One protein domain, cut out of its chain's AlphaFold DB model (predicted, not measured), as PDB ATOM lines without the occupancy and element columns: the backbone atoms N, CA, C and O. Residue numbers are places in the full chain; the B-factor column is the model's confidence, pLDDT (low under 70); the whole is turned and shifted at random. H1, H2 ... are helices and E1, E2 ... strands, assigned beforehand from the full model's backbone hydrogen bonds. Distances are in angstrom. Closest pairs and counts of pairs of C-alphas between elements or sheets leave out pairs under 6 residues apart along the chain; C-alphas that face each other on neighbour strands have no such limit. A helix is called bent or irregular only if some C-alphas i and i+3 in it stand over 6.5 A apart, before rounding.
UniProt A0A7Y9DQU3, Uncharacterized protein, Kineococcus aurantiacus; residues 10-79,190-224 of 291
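AT A GLANCE: This is residues 10 to 79 and 190 to 224 of the 291 residues of an uncharacterized protein of Kineococcus aurantiacus (UniProt A0A7Y9DQU3). A small three-stranded sheet reaches out as a hairpin, E2 and E3, with its turn near Lys 68 at one end of the longest axis, while H1 and H2 lie toward the other end, near Glu 47. On the E1 side, H4 packs beside E1 and the bent helix H3 grazes the sheet with residues 193 to 197 of its arm H3a, then folds back as H3b. The printed part has 105 residues with four named helices and three named strands, in the order E1 H1 H2 E2 E3 H3 H4. The sheet runs E1 - E2 - E3, all antiparallel, and the class is mixed, helices and strands. The whole is compact, with a radius of gyration of the C-alphas of 13.2 A and spans of 42 by 30 by 23 A.

IN THESE COORDINATES: Find C-alpha 10 at (346.043, 206.090, 322.084), where E1, residues 10 to 14, begins its 10.6 A. H1 follows at residues 27 to 35, 12.2 A long, and H2 at residues 39 to 45, 9.9 A. Look next at C-alpha 60, at (355.237, 210.338, 322.529): from there E2 runs 19.9 A to residue 67, and E3, residues 71 to 76, covers 16.3 A. H3, residues 191 to 214, was assigned as one helix by its hydrogen bonds but is bent, with C-alphas 203 and 206 9.3 A apart. Its arm H3a, residues 191 to 203, is 18.1 A long; its arm H3b, residues 206 to 214, is 14.5 A and irregular, with C-alphas 206 and 209 7.8 A apart. H4, residues 216 to 219, is 5.5 A long and ends at C-alpha 219, (349.009, 202.758, 319.857).

HOW THE PARTS SIT: Start at the sheet, where N 10 and O 64 of E1 and E2 are 2.9 A apart, within hydrogen-bond range. In the hairpin of E2 and E3, look for N 65 and O 73, 2.8 A apart. Residues 13 to 14 of E1 also pair, antiparallel, with residues 17 to 18. H4 stands only just at the sheet's level, with a height over the sheet of 3.8 A; its closest C-alphas to E1 are Leu 219 and His 10, 5.0 A. H3a touches H4 with residues 193 to 197 alone, closest at the C-alphas of Ala 193 and Leu 219, 5.2 A. H3a touches H3b with residues 200 to 201 alone, closest at the C-alphas of Leu 201 and Phe 208, 5.4 A, at a steep tilt of 48 degrees, opposite ways. H1 and H3b only just touch, with 3 pairs of C-alphas within 8 A, and only at their ends. H2 touches no helix and is not on the sheet. Every O i to N i+4 pair is within hydrogen-bond range in H1, H2 and H3a, and 4 of 5 in H3b; H4 is too short for such a pair.

THE WHOLE: The two C-alphas farthest apart are those of Glu 47 and Lys 68, 41.7 A. Residues 80 to 189 are not printed, and C-alphas 79 and 190 are 16.2 A apart across the cut. The links E1 to H1 and H2 to E2 are long. The mean pLDDT of the printed part is 94.4, and no printed residue is under 70.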
ATOM      1  N   HIS A  10     345.186 206.377 323.235       96.31
ATOM      2  CA  HIS A  10     346.043 206.090 322.084       96.31
ATOM      3  C   HIS A  10     347.141 207.138 321.989       96.31
ATOM      4  O   HIS A  10     346.859 208.324 322.144       96.31
ATOM      5  N   VAL A  11     348.374 206.747 321.674       97.50
ATOM      6  CA  VAL A  11     349.384 207.716 321.224       97.50
ATOM      7  C   VAL A  11     348.830 208.446 319.994       97.50
ATOM      8  O   VAL A  11     348.476 207.809 319.007       97.50
ATOM      9  N   ALA A  12     348.697 209.771 320.081       96.50
ATOM     10  CA  ALA A  12     348.105 210.612 319.038       96.50
ATOM     11  C   ALA A  12     349.163 211.182 318.101       96.50
ATOM     12  O   ALA A  12     348.956 211.233 316.890       96.50
ATOM     13  N   GLU A  13     350.300 211.588 318.665       97.62
ATOM     14  CA  GLU A  13     351.461 212.062 317.924       97.62
ATOM     15  C   GLU A  13     352.709 211.300 318.363       97.62
ATOM     16  O   GLU A  13     353.009 211.225 319.561       97.62
ATOM     17  N   TRP A  14     353.452 210.786 317.383       98.12
ATOM     18  CA  TRP A  14     354.741 210.137 317.589       98.12
ATOM     19  C   TRP A  14     355.824 210.847 316.771       98.12
ATOM     20  O   TRP A  14     355.708 210.976 315.552       98.12
ATOM     21  N   TYR A  15     356.835 211.358 317.474       97.69
ATOM     22  CA  TYR A  15     357.857 212.284 316.978       97.69
ATOM     23  C   TYR A  15     357.266 213.538 316.312       97.69
ATOM     24  O   TYR A  15     357.777 214.025 315.316       97.69
ATOM     25  N   GLY A  16     356.175 214.068 316.876       95.50
ATOM     26  CA  GLY A  16     355.499 215.280 316.389       95.50
ATOM     27  C   GLY A  16     354.524 215.065 315.229       95.50
ATOM     28  O   GLY A  16     353.850 216.009 314.832       95.50
ATOM     29  N   HIS A  17     354.387 213.832 314.733       96.31
ATOM     30  CA  HIS A  17     353.513 213.504 313.603       96.31
ATOM     31  C   HIS A  17     352.293 212.717 314.045       96.31
ATOM     32  O   HIS A  17     352.398 211.805 314.867       96.31
ATOM     33  N   ARG A  18     351.130 213.049 313.477       96.44
ATOM     34  CA  ARG A  18     349.861 212.398 313.810       96.44
ATOM     35  C   ARG A  18     349.909 210.908 313.459       96.44
ATOM     36  O   ARG A  18     350.177 210.546 312.321       96.44
ATOM     37  N   VAL A  19     349.597 210.052 314.426       96.56
ATOM     38  CA  VAL A  19     349.466 208.594 314.257       96.56
ATOM     39  C   VAL A  19     348.092 208.067 314.684       96.56
ATOM     40  O   VAL A  19     347.737 206.939 314.367       96.56
ATOM     41  N   PHE A  20     347.277 208.888 315.351       95.06
ATOM     42  CA  PHE A  20     345.883 208.575 315.669       95.06
ATOM     43  C   PHE A  20     345.060 209.864 315.792       95.06
ATOM     44  O   PHE A  20     345.569 210.827 316.352       95.06
ATOM     45  N   PRO A  21     343.792 209.931 315.337       90.44
ATOM     46  CA  PRO A  21     343.007 208.850 314.740       90.44
ATOM     47  C   PRO A  21     343.292 208.632 313.251       90.44
ATOM     48  O   PRO A  21     342.926 207.592 312.719       90.44
ATOM     49  N   VAL A  22     343.946 209.593 312.594       92.00
ATOM     50  CA  VAL A  22     344.359 209.514 311.188       92.00
ATOM     51  C   VAL A  22     345.879 209.581 311.144       92.00
ATOM     52  O   VAL A  22     346.463 210.507 311.707       92.00
ATOM     53  N   VAL A  23     346.514 208.595 310.512       94.19
ATOM     54  CA  VAL A  23     347.973 208.537 310.376       94.19
ATOM     55  C   VAL A  23     348.415 209.526 309.296       94.19
ATOM     56  O   VAL A  23     347.989 209.430 308.148       94.19
ATOM     57  N   ALA A  24     349.268 210.481 309.659       90.62
ATOM     58  CA  ALA A  24     349.898 211.405 308.724       90.62
ATOM     59  C   ALA A  24     351.127 210.736 308.091       90.62
ATOM     60  O   ALA A  24     352.239 210.835 308.608       90.62
ATOM     61  N   GLY A  25     350.908 210.039 306.975       90.88
ATOM     62  CA  GLY A  25     351.929 209.238 306.302       90.88
ATOM     63  C   GLY A  25     352.860 210.008 305.362       90.88
ATOM     64  O   GLY A  25     352.985 209.651 304.195       90.88
ATOM     65  N   THR A  26     353.463 211.113 305.813       94.88
ATOM     66  CA  THR A  26     354.337 211.929 304.947       94.88
ATOM     67  C   THR A  26     355.791 211.431 304.956       94.88
ATOM     68  O   THR A  26     356.237 210.848 305.951       94.88
ATOM     69  N   PRO A  27     356.589 211.717 303.904       95.50
ATOM     70  CA  PRO A  27     358.019 211.395 303.897       95.50
ATOM     71  C   PRO A  27     358.781 212.012 305.080       95.50
ATOM     72  O   PRO A  27     359.631 211.356 305.680       95.50
ATOM     73  N   ASN A  28     358.428 213.244 305.465       94.81
ATOM     74  CA  ASN A  28     359.026 213.921 306.618       94.81
ATOM     75  C   ASN A  28     358.657 213.233 307.936       94.81
ATOM     76  O   ASN A  28     359.531 213.043 308.780       94.81
ATOM     77  N   ALA A  29     357.401 212.793 308.087       95.94
ATOM     78  CA  ALA A  29     356.975 212.038 309.260       95.94
ATOM     79  C   ALA A  29     357.778 210.746 309.421       95.94
ATOM     80  O   ALA A  29     358.284 210.456 310.504       95.94
ATOM     81  N   LEU A  30     357.954 210.002 308.326       97.12
ATOM     82  CA  LEU A  30     358.734 208.769 308.335       97.12
ATOM     83  C   LEU A  30     360.210 209.037 308.661       97.12
ATOM     84  O   LEU A  30     360.812 208.299 309.442       97.12
ATOM     85  N   ALA A  31     360.793 210.091 308.085       97.12
ATOM     86  CA  ALA A  31     362.179 210.473 308.337       97.12
ATOM     87  C   ALA A  31     362.413 210.857 309.808       97.12
ATOM     88  O   ALA A  31     363.372 210.376 310.412       97.12
ATOM     89  N   ASP A  32     361.527 211.667 310.396       97.81
ATOM     90  CA  ASP A  32     361.606 212.060 311.808       97.81
ATOM     91  C   ASP A  32     361.479 210.848 312.736       97.81
ATOM     92  O   ASP A  32     362.279 210.683 313.659       97.81
ATOM     93  N   GLN A  33     360.521 209.962 312.458       97.88
ATOM     94  CA  GLN A  33     360.272 208.762 313.258       97.88
ATOM     95  C   GLN A  33     361.432 207.761 313.185       97.88
ATOM     96  O   GLN A  33     361.814 207.195 314.206       97.88
ATOM     97  N   ARG A  34     362.048 207.585 312.007       97.38
ATOM     98  CA  ARG A  34     363.253 206.749 311.837       97.38
ATOM     99  C   ARG A  34     364.466 207.319 312.549       97.38
ATOM    100  O   ARG A  34     365.214 206.571 313.168       97.38
ATOM    101  N   ALA A  35     364.662 208.629 312.449       97.44
ATOM    102  CA  ALA A  35     365.793 209.301 313.071       97.44
ATOM    103  C   ALA A  35     365.610 209.505 314.584       97.44
ATOM    104  O   ALA A  35     366.556 209.906 315.255       97.44
ATOM    105  N   GLY A  36     364.408 209.283 315.130       97.88
ATOM    106  CA  GLY A  36     364.078 209.642 316.509       97.88
ATOM    107  C   GLY A  36     364.127 211.156 316.759       97.88
ATOM    108  O   GLY A  36     364.395 211.602 317.882       97.88
ATOM    109  N   ARG A  37     363.918 211.952 315.704       97.88
ATOM    110  CA  ARG A  37     364.083 213.406 315.690       97.88
ATOM    111  C   ARG A  37     362.880 214.099 316.317       97.88
ATOM    112  O   ARG A  37     361.736 213.713 316.107       97.88
ATOM    113  N   CYS A  38     363.138 215.145 317.094       97.31
ATOM    114  CA  CYS A  38     362.105 216.042 317.586       97.31
ATOM    115  C   CYS A  38     361.997 217.245 316.637       97.31
ATOM    116  O   CYS A  38     362.919 218.069 316.630       97.31
ATOM    117  N   PRO A  39     360.905 217.382 315.862       95.06
ATOM    118  CA  PRO A  39     360.771 218.488 314.917       95.06
ATOM    119  C   PRO A  39     360.743 219.845 315.628       95.06
ATOM    120  O   PRO A  39     361.393 220.769 315.169       95.06
ATOM    121  N   PHE A  40     360.114 219.938 316.804       94.00
ATOM    122  CA  PHE A  40     359.996 221.197 317.556       94.00
ATOM    123  C   PHE A  40     361.351 221.729 318.049       94.00
ATOM    124  O   PHE A  40     361.649 222.906 317.888       94.00
ATOM    125  N   LEU A  41     362.218 220.865 318.597       94.62
ATOM    126  CA  LEU A  41     363.582 221.279 318.960       94.62
ATOM    127  C   LEU A  41     364.427 221.570 317.726       94.62
ATOM    128  O   LEU A  41     365.261 222.470 317.759       94.62
ATOM    129  N   THR A  42     364.236 220.785 316.665       94.75
ATOM    130  CA  THR A  42     365.002 220.943 315.430       94.75
ATOM    131  C   THR A  42     364.708 222.283 314.774       94.75
ATOM    132  O   THR A  42     365.634 222.986 314.392       94.75
ATOM    133  N   GLU A  43     363.436 222.666 314.710       92.94
ATOM    134  CA  GLU A  43     362.993 223.962 314.202       92.94
ATOM    135  C   GLU A  43     363.492 225.099 315.100       92.94
ATOM    136  O   GLU A  43     364.227 225.960 314.625       92.94
ATOM    137  N   ALA A  44     363.211 225.045 316.408       91.88
ATOM    138  CA  ALA A  44     363.582 226.107 317.346       91.88
ATOM    139  C   ALA A  44     365.098 226.374 317.403       91.88
ATOM    140  O   ALA A  44     365.533 227.496 317.650       91.88
ATOM    141  N   THR A  45     365.921 225.343 317.192       92.69
ATOM    142  CA  THR A  45     367.388 225.477 317.197       92.69
ATOM    143  C   THR A  45     367.994 225.591 315.805       92.69
ATOM    144  O   THR A  45     369.157 225.963 315.686       92.69
ATOM    145  N   GLY A  46     367.253 225.286 314.740       92.19
ATOM    146  CA  GLY A  46     367.786 225.120 313.386       92.19
ATOM    147  C   GLY A  46     368.888 224.054 313.274       92.19
ATOM    148  O   GLY A  46     369.734 224.155 312.390       92.19
ATOM    149  N   GLU A  47     368.920 223.074 314.180       93.31
ATOM    150  CA  GLU A  47     369.894 221.976 314.233       93.31
ATOM    151  C   GLU A  47     369.162 220.640 314.354       93.31
ATOM    152  O   GLU A  47     368.111 220.565 314.974       93.31
ATOM    153  N   ASN A  48     369.715 219.542 313.837       95.31
ATOM    154  CA  ASN A  48     369.083 218.230 314.000       95.31
ATOM    155  C   ASN A  48     369.102 217.780 315.478       95.31
ATOM    156  O   ASN A  48     370.157 217.426 316.010       95.31
ATOM    157  N   ARG A  49     367.935 217.772 316.138       95.94
ATOM    158  CA  ARG A  49     367.791 217.425 317.561       95.94
ATOM    159  C   ARG A  49     366.924 216.185 317.768       95.94
ATOM    160  O   ARG A  49     365.782 216.115 317.321       95.94
ATOM    161  N   LEU A  50     367.447 215.220 318.524       97.50
ATOM    162  CA  LEU A  50     366.716 214.018 318.935       97.50
ATOM    163  C   LEU A  50     365.659 214.319 320.007       97.50
ATOM    164  O   LEU A  50     365.718 215.328 320.712       97.50
ATOM    165  N   CYS A  51     364.690 213.415 320.159       97.06
ATOM    166  CA  CYS A  51     363.753 213.466 321.277       97.06
ATOM    167  C   CYS A  51     364.482 213.295 322.618       97.06
ATOM    168  O   CYS A  51     365.239 212.352 322.816       97.06
ATOM    169  N   VAL A  52     364.194 214.192 323.560       95.31
ATOM    170  CA  VAL A  52     364.821 214.224 324.894       95.31
ATOM    171  C   VAL A  52     364.146 213.309 325.919       95.31
ATOM    172  O   VAL A  52     364.597 213.218 327.060       95.31
ATOM    173  N   LYS A  53     363.030 212.670 325.549       95.69
ATOM    174  CA  LYS A  53     362.311 211.744 326.428       95.69
ATOM    175  C   LYS A  53     363.074 210.431 326.581       95.69
ATOM    176  O   LYS A  53     363.747 209.980 325.659       95.69
ATOM    177  N   ASN A  54     362.912 209.798 327.742       95.81
ATOM    178  CA  ASN A  54     363.489 208.484 328.014       95.81
ATOM    179  C   ASN A  54     362.914 207.393 327.095       95.81
ATOM    180  O   ASN A  54     361.883 207.576 326.446       95.81
ATOM    181  N   GLU A  55     363.547 206.224 327.094       95.88
ATOM    182  CA  GLU A  55     363.197 205.116 326.203       95.88
ATOM    183  C   GLU A  55     361.732 204.655 326.320       95.88
ATOM    184  O   GLU A  55     361.103 204.334 325.315       95.88
ATOM    185  N   ASN A  56     361.150 204.698 327.522       96.38
ATOM    186  CA  ASN A  56     359.770 204.262 327.768       96.38
ATOM    187  C   ASN A  56     358.711 205.243 327.244       96.38
ATOM    188  O   ASN A  56     357.530 204.909 327.228       96.38
ATOM    189  N   SER A  57     359.108 206.459 326.872       96.94
ATOM    190  CA  SER A  57     358.205 207.532 326.444       96.94
ATOM    191  C   SER A  57     358.691 208.263 325.191       96.94
ATOM    192  O   SER A  57     358.117 209.287 324.809       96.94
ATOM    193  N   THR A  58     359.747 207.753 324.552       97.81
ATOM    194  CA  THR A  58     360.415 208.425 323.438       97.81
ATOM    195  C   THR A  58     359.464 208.626 322.262       97.81
ATOM    196  O   THR A  58     358.669 207.754 321.902       97.81
ATOM    197  N   GLY A  59     359.491 209.838 321.710       97.44
ATOM    198  CA  GLY A  59     358.619 210.265 320.622       97.44
ATOM    199  C   GLY A  59     357.159 210.526 321.003       97.44
ATOM    200  O   GLY A  59     356.468 211.162 320.218       97.44
ATOM    201  N   VAL A  60     356.650 210.106 322.166       98.19
ATOM    202  CA  VAL A  60     355.237 210.338 322.529       98.19
ATOM    203  C   VAL A  60     355.031 211.821 322.845       98.19
ATOM    204  O   VAL A  60     355.372 212.282 323.936       98.19
ATOM    205  N   CYS A  61     354.491 212.591 321.902       96.25
ATOM    206  CA  CYS A  61     354.268 214.031 322.079       96.25
ATOM    207  C   CYS A  61     352.873 214.326 322.640       96.25
ATOM    208  O   CYS A  61     352.729 215.176 323.522       96.25
ATOM    209  N   THR A  62     351.880 213.567 322.177       95.75
ATOM    210  CA  THR A  62     350.458 213.785 322.458       95.75
ATOM    211  C   THR A  62     349.743 212.439 322.596       95.75
ATOM    212  O   THR A  62     350.059 211.493 321.869       95.75
ATOM    213  N   VAL A  63     348.767 212.343 323.502       95.69
ATOM    214  CA  VAL A  63     347.918 211.160 323.719       95.69
ATOM    215  C   VAL A  63     346.453 211.542 323.536       95.69
ATOM    216  O   VAL A  63     346.001 212.561 324.039       95.69
ATOM    217  N   SER A  64     345.699 210.718 322.817       93.94
ATOM    218  CA  SER A  64     344.269 210.891 322.594       93.94
ATOM    219  C   SER A  64     343.480 209.995 323.541       93.94
ATOM    220  O   SER A  64     343.587 208.766 323.478       93.94
ATOM    221  N   SER A  65     342.615 210.585 324.357       91.44
ATOM    222  CA  SER A  65     341.797 209.881 325.350       91.44
ATOM    223  C   SER A  65     340.326 210.254 325.227       91.44
ATOM    224  O   SER A  65     339.980 211.375 324.862       91.44
ATOM    225  N   THR A  66     339.437 209.317 325.549       88.06
ATOM    226  CA  THR A  66     337.995 209.582 325.649       88.06
ATOM    227  C   THR A  66     337.629 210.056 327.049       88.06
ATOM    228  O   THR A  66     337.895 209.358 328.025       88.06
ATOM    229  N   SER A  67     336.963 211.204 327.140       76.94
ATOM    230  CA  SER A  67     336.297 211.699 328.344       76.94
ATOM    231  C   SER A  67     334.789 211.471 328.244       76.94
ATOM    232  O   SER A  67     334.198 211.650 327.177       76.94
ATOM    233  N   LYS A  68     334.150 211.127 329.369       72.06
ATOM    234  CA  LYS A  68     332.690 210.938 329.449       72.06
ATOM    235  C   LYS A  68     331.922 212.202 329.052       72.06
ATOM    236  O   LYS A  68     330.865 212.106 328.445       72.06
ATOM    237  N   THR A  69     332.463 213.373 329.383       73.81
ATOM    238  CA  THR A  69     331.756 214.657 329.264       73.81
ATOM    239  C   THR A  69     332.037 215.372 327.943       73.81
ATOM    240  O   THR A  69     331.255 216.216 327.513       73.81
ATOM    241  N   HIS A  70     333.174 215.089 327.304       70.25
ATOM    242  CA  HIS A  70     333.684 215.912 326.198       70.25
ATOM    243  C   HIS A  70     334.132 215.105 324.977       70.25
ATOM    244  O   HIS A  70     334.782 215.648 324.086       70.25
ATOM    245  N   GLY A  71     333.795 213.816 324.926       84.25
ATOM    246  CA  GLY A  71     334.220 212.940 323.844       84.25
ATOM    247  C   GLY A  71     335.737 212.743 323.824       84.25
ATOM    248  O   GLY A  71     336.399 212.757 324.863       84.25
ATOM    249  N   ARG A  72     336.290 212.502 322.635       87.88
ATOM    250  CA  ARG A  72     337.726 212.274 322.448       87.88
ATOM    251  C   ARG A  72     338.495 213.593 322.434       87.88
ATOM    252  O   ARG A  72     338.109 214.521 321.732       87.88
ATOM    253  N   GLN A  73     339.584 213.644 323.190       87.62
ATOM    254  CA  GLN A  73     340.432 214.818 323.363       87.62
ATOM    255  C   GLN A  73     341.896 214.424 323.253       87.62
ATOM    256  O   GLN A  73     342.278 213.331 323.678       87.62
ATOM    257  N   ASP A  74     342.702 215.335 322.724       90.56
ATOM    258  CA  ASP A  74     344.146 215.184 322.712       90.56
ATOM    259  C   ASP A  74     344.769 215.946 323.872       90.56
ATOM    260  O   ASP A  74     344.439 217.099 324.143       90.56
ATOM    261  N   TRP A  75     345.692 215.272 324.536       91.75
ATOM    262  CA  TRP A  75     346.420 215.748 325.689       91.75
ATOM    263  C   TRP A  75     347.886 215.805 325.313       91.75
ATOM    264  O   TRP A  75     348.495 214.782 324.987       91.75
ATOM    265  N   LEU A  76     348.470 216.998 325.349       92.94
ATOM    266  CA  LEU A  76     349.911 217.115 325.208       92.94
ATOM    267  C   LEU A  76     350.555 216.490 326.435       92.94
ATOM    268  O   LEU A  76     350.161 216.792 327.556       92.94
ATOM    269  N   VAL A  77     351.549 215.638 326.217       94.19
ATOM    270  CA  VAL A  77     352.281 214.943 327.290       94.19
ATOM    271  C   VAL A  77     353.777 215.247 327.235       94.19
ATOM    272  O   VAL A  77     354.595 214.547 327.833       94.19
ATOM    273  N   CYS A  78     354.175 216.231 326.429       93.31
ATOM    274  CA  CYS A  78     355.552 216.661 326.246       93.31
ATOM    275  C   CYS A  78     355.606 218.193 326.196       93.31
ATOM    276  O   CYS A  78     355.028 218.756 325.268       93.31
ATOM    277  N   PRO A  79     356.308 218.877 327.115       90.62
ATOM    278  CA  PRO A  79     356.368 220.340 327.108       90.62
ATOM    279  C   PRO A  79     357.044 220.878 325.845       90.62
ATOM    280  O   PRO A  79     356.612 221.879 325.292       90.62
ATOM    281  N   TYR A 190     353.913 204.435 329.013       97.31
ATOM    282  CA  TYR A 190     353.792 204.327 327.554       97.31
ATOM    283  C   TYR A 190     354.643 203.195 326.955       97.31
ATOM    284  O   TYR A 190     354.599 202.966 325.746       97.31
ATOM    285  N   ARG A 191     355.424 202.481 327.781       97.69
ATOM    286  CA  ARG A 191     356.464 201.538 327.342       97.69
ATOM    287  C   ARG A 191     355.966 200.513 326.325       97.69
ATOM    288  O   ARG A 191     356.656 200.257 325.344       97.69
ATOM    289  N   ALA A 192     354.793 199.925 326.552       97.88
ATOM    290  CA  ALA A 192     354.277 198.870 325.683       97.88
ATOM    291  C   ALA A 192     353.872 199.413 324.301       97.88
ATOM    292  O   ALA A 192     354.306 198.878 323.283       97.88
ATOM    293  N   ALA A 193     353.141 200.532 324.258       97.69
ATOM    294  CA  ALA A 193     352.805 201.212 323.009       97.69
ATOM    295  C   ALA A 193     354.058 201.696 322.252       97.69
ATOM    296  O   ALA A 193     354.157 201.527 321.040       97.69
ATOM    297  N   VAL A 194     355.054 202.241 322.961       98.25
ATOM    298  CA  VAL A 194     356.330 202.669 322.359       98.25
ATOM    299  C   VAL A 194     357.111 201.482 321.791       98.25
ATOM    300  O   VAL A 194     357.651 201.590 320.692       98.25
ATOM    301  N   SER A 195     357.152 200.341 322.491       98.25
ATOM    302  CA  SER A 195     357.780 199.117 321.971       98.25
ATOM    303  C   SER A 195     357.107 198.670 320.677       98.25
ATOM    304  O   SER A 195     357.791 198.474 319.677       98.25
ATOM    305  N   ASN A 196     355.772 198.613 320.662       98.06
ATOM    306  CA  ASN A 196     355.009 198.246 319.469       98.06
ATOM    307  C   ASN A 196     355.288 199.192 318.297       98.06
ATOM    308  O   ASN A 196     355.472 198.735 317.175       98.06
ATOM    309  N   LEU A 197     355.354 200.503 318.546       98.00
ATOM    310  CA  LEU A 197     355.677 201.503 317.527       98.00
ATOM    311  C   LEU A 197     357.083 201.314 316.950       98.00
ATOM    312  O   LEU A 197     357.261 201.363 315.732       98.00
ATOM    313  N   ARG A 198     358.078 201.058 317.805       97.88
ATOM    314  CA  ARG A 198     359.463 200.804 317.379       97.88
ATOM    315  C   ARG A 198     359.578 199.509 316.583       97.88
ATOM    316  O   ARG A 198     360.216 199.501 315.532       97.88
ATOM    317  N   ASP A 199     358.943 198.437 317.047       97.88
ATOM    318  CA  ASP A 199     358.932 197.155 316.346       97.88
ATOM    319  C   ASP A 199     358.194 197.245 315.012       97.88
ATOM    320  O   ASP A 199     358.701 196.763 314.002       97.88
ATOM    321  N   ALA A 200     357.052 197.931 314.967       97.31
ATOM    322  CA  ALA A 200     356.320 198.168 313.732       97.31
ATOM    323  C   ALA A 200     357.151 198.979 312.726       97.31
ATOM    324  O   ALA A 200     357.210 198.611 311.554       97.31
ATOM    325  N   LEU A 201     357.838 200.037 313.168       97.50
ATOM    326  CA  LEU A 201     358.722 200.826 312.304       97.50
ATOM    327  C   LEU A 201     359.879 199.984 311.753       97.50
ATOM    328  O   LEU A 201     360.228 200.099 310.577       97.50
ATOM    329  N   ARG A 202     360.450 199.112 312.590       97.31
ATOM    330  CA  ARG A 202     361.522 198.189 312.206       97.31
ATOM    331  C   ARG A 202     361.050 197.110 311.231       97.31
ATOM    332  O   ARG A 202     361.818 196.745 310.359       97.31
ATOM    333  N   LEU A 203     359.838 196.579 311.390       97.56
ATOM    334  CA  LEU A 203     359.328 195.466 310.577       97.56
ATOM    335  C   LEU A 203     358.700 195.920 309.256       97.56
ATOM    336  O   LEU A 203     358.810 195.215 308.258       97.56
ATOM    337  N   HIS A 204     358.037 197.078 309.246       96.00
ATOM    338  CA  HIS A 204     357.281 197.559 308.087       96.00
ATOM    339  C   HIS A 204     358.003 198.644 307.289       96.00
ATOM    340  O   HIS A 204     357.536 198.998 306.216       96.00
ATOM    341  N   HIS A 205     359.146 199.151 307.766       92.25
ATOM    342  CA  HIS A 205     360.023 200.091 307.062       92.25
ATOM    343  C   HIS A 205     359.283 201.203 306.295       92.25
ATOM    344  O   HIS A 205     358.991 202.246 306.881       92.25
ATOM    345  N   ASN A 206     359.092 201.050 304.979       93.25
ATOM    346  CA  ASN A 206     358.465 202.049 304.105       93.25
ATOM    347  C   ASN A 206     356.933 202.050 304.219       93.25
ATOM    348  O   ASN A 206     356.328 203.107 304.097       93.25
ATOM    349  N   ASP A 207     356.336 200.910 304.566       95.81
ATOM    350  CA  ASP A 207     354.888 200.720 304.706       95.81
ATOM    351  C   ASP A 207     354.421 200.934 306.158       95.81
ATOM    352  O   ASP A 207     353.326 200.530 306.552       95.81
ATOM    353  N   PHE A 208     355.269 201.540 307.000       97.44
ATOM    354  CA  PHE A 208     355.012 201.717 308.431       97.44
ATOM    355  C   PHE A 208     353.678 202.418 308.708       97.44
ATOM    356  O   PHE A 208     352.914 201.977 309.565       97.44
ATOM    357  N   HIS A 209     353.380 203.495 307.981       97.06
ATOM    358  CA  HIS A 209     352.167 204.281 308.202       97.06
ATOM    359  C   HIS A 209     350.894 203.524 307.811       97.06
ATOM    360  O   HIS A 209     349.919 203.564 308.563       97.06
ATOM    361  N   ASP A 210     350.930 202.761 306.719       96.62
ATOM    362  CA  ASP A 210     349.815 201.908 306.289       96.62
ATOM    363  C   ASP A 210     349.600 200.740 307.262       96.62
ATOM    364  O   ASP A 210     348.473 200.425 307.676       96.62
ATOM    365  N   ALA A 211     350.695 200.126 307.718       96.50
ATOM    366  CA  ALA A 211     350.656 199.084 308.735       96.50
ATOM    367  C   ALA A 211     350.069 199.601 310.057       96.50
ATOM    368  O   ALA A 211     349.280 198.896 310.690       96.50
ATOM    369  N   LEU A 212     350.404 200.832 310.450       95.50
ATOM    370  CA  LEU A 212     349.891 201.468 311.658       95.50
ATOM    371  C   LEU A 212     348.407 201.839 311.533       95.50
ATOM    372  O   LEU A 212     347.634 201.584 312.458       95.50
ATOM    373  N   ALA A 213     347.989 202.373 310.382       94.88
ATOM    374  CA  ALA A 213     346.597 202.728 310.110       94.88
ATOM    375  C   ALA A 213     345.666 201.505 310.172       94.88
ATOM    376  O   ALA A 213     344.553 201.588 310.696       94.88
ATOM    377  N   SER A 214     346.142 200.348 309.700       94.88
ATOM    378  CA  SER A 214     345.403 199.081 309.780       94.88
ATOM    379  C   SER A 214     345.405 198.441 311.179       94.88
ATOM    380  O   SER A 214     344.561 197.586 311.458       94.88
ATOM    381  N   ARG A 215     346.308 198.853 312.085       94.88
ATOM    382  CA  ARG A 215     346.502 198.246 313.418       94.88
ATOM    383  C   ARG A 215     346.605 199.280 314.551       94.88
ATOM    384  O   ARG A 215     347.595 199.309 315.284       94.88
ATOM    385  N   PRO A 216     345.560 200.095 314.786       91.12
ATOM    386  CA  PRO A 216     345.598 201.147 315.805       91.12
ATOM    387  C   PRO A 216     345.750 200.621 317.242       91.12
ATOM    388  O   PRO A 216     346.119 201.390 318.123       91.12
ATOM    389  N   GLN A 217     345.522 199.327 317.496       93.25
ATOM    390  CA  GLN A 217     345.747 198.703 318.804       93.25
ATOM    391  C   GLN A 217     347.205 198.802 319.280       93.25
ATOM    392  O   GLN A 217     347.461 198.836 320.481       93.25
ATOM    393  N   TRP A 218     348.170 198.913 318.357       95.81
ATOM    394  CA  TRP A 218     349.576 199.127 318.706       95.81
ATOM    395  C   TRP A 218     349.799 200.434 319.472       95.81
ATOM    396  O   TRP A 218     350.700 200.504 320.304       95.81
ATOM    397  N   LEU A 219     348.947 201.435 319.236       96.31
ATOM    398  CA  LEU A 219     349.009 202.758 319.857       96.31
ATOM    399  C   LEU A 219     348.370 202.807 321.248       96.31
ATOM    400  O   LEU A 219     348.554 203.802 321.947       96.31
ATOM    401  N   SER A 220     347.593 201.786 321.624       95.69
ATOM    402  CA  SER A 220     346.779 201.767 322.846       95.69
ATOM    403  C   SER A 220     347.221 200.740 323.883       95.69
ATOM    404  O   SER A 220     346.646 200.689 324.970       95.69
ATOM    405  N   GLU A 221     348.209 199.904 323.563       95.25
ATOM    406  CA  GLU A 221     348.650 198.810 324.432       95.25
ATOM    407  C   GLU A 221     349.055 199.332 325.819       95.25
ATOM    408  O   GLU A 221     350.024 200.083 325.956       95.25
ATOM    409  N   LYS A 222     348.289 198.926 326.841       94.50
ATOM    410  CA  LYS A 222     348.441 199.335 328.251       94.50
ATOM    411  C   LYS A 222     348.432 200.853 328.485       94.50
ATOM    412  O   LYS A 222     348.945 201.324 329.496       94.50
ATOM    413  N   MET A 223     347.834 201.623 327.577       95.31
ATOM    414  CA  MET A 223     347.701 203.071 327.732       95.31
ATOM    415  C   MET A 223     346.584 203.407 328.725       95.31
ATOM    416  O   MET A 223     345.397 203.170 328.474       95.31
ATOM    417  N   GLU A 224     346.955 204.018 329.844       93.94
ATOM    418  CA  GLU A 224     346.017 204.461 330.875       93.94
ATOM    419  C   GLU A 224     345.504 205.888 330.619       93.94
ATOM    420  O   GLU A 224     345.753 206.481 329.567       93.94
TER     421      GLU A 224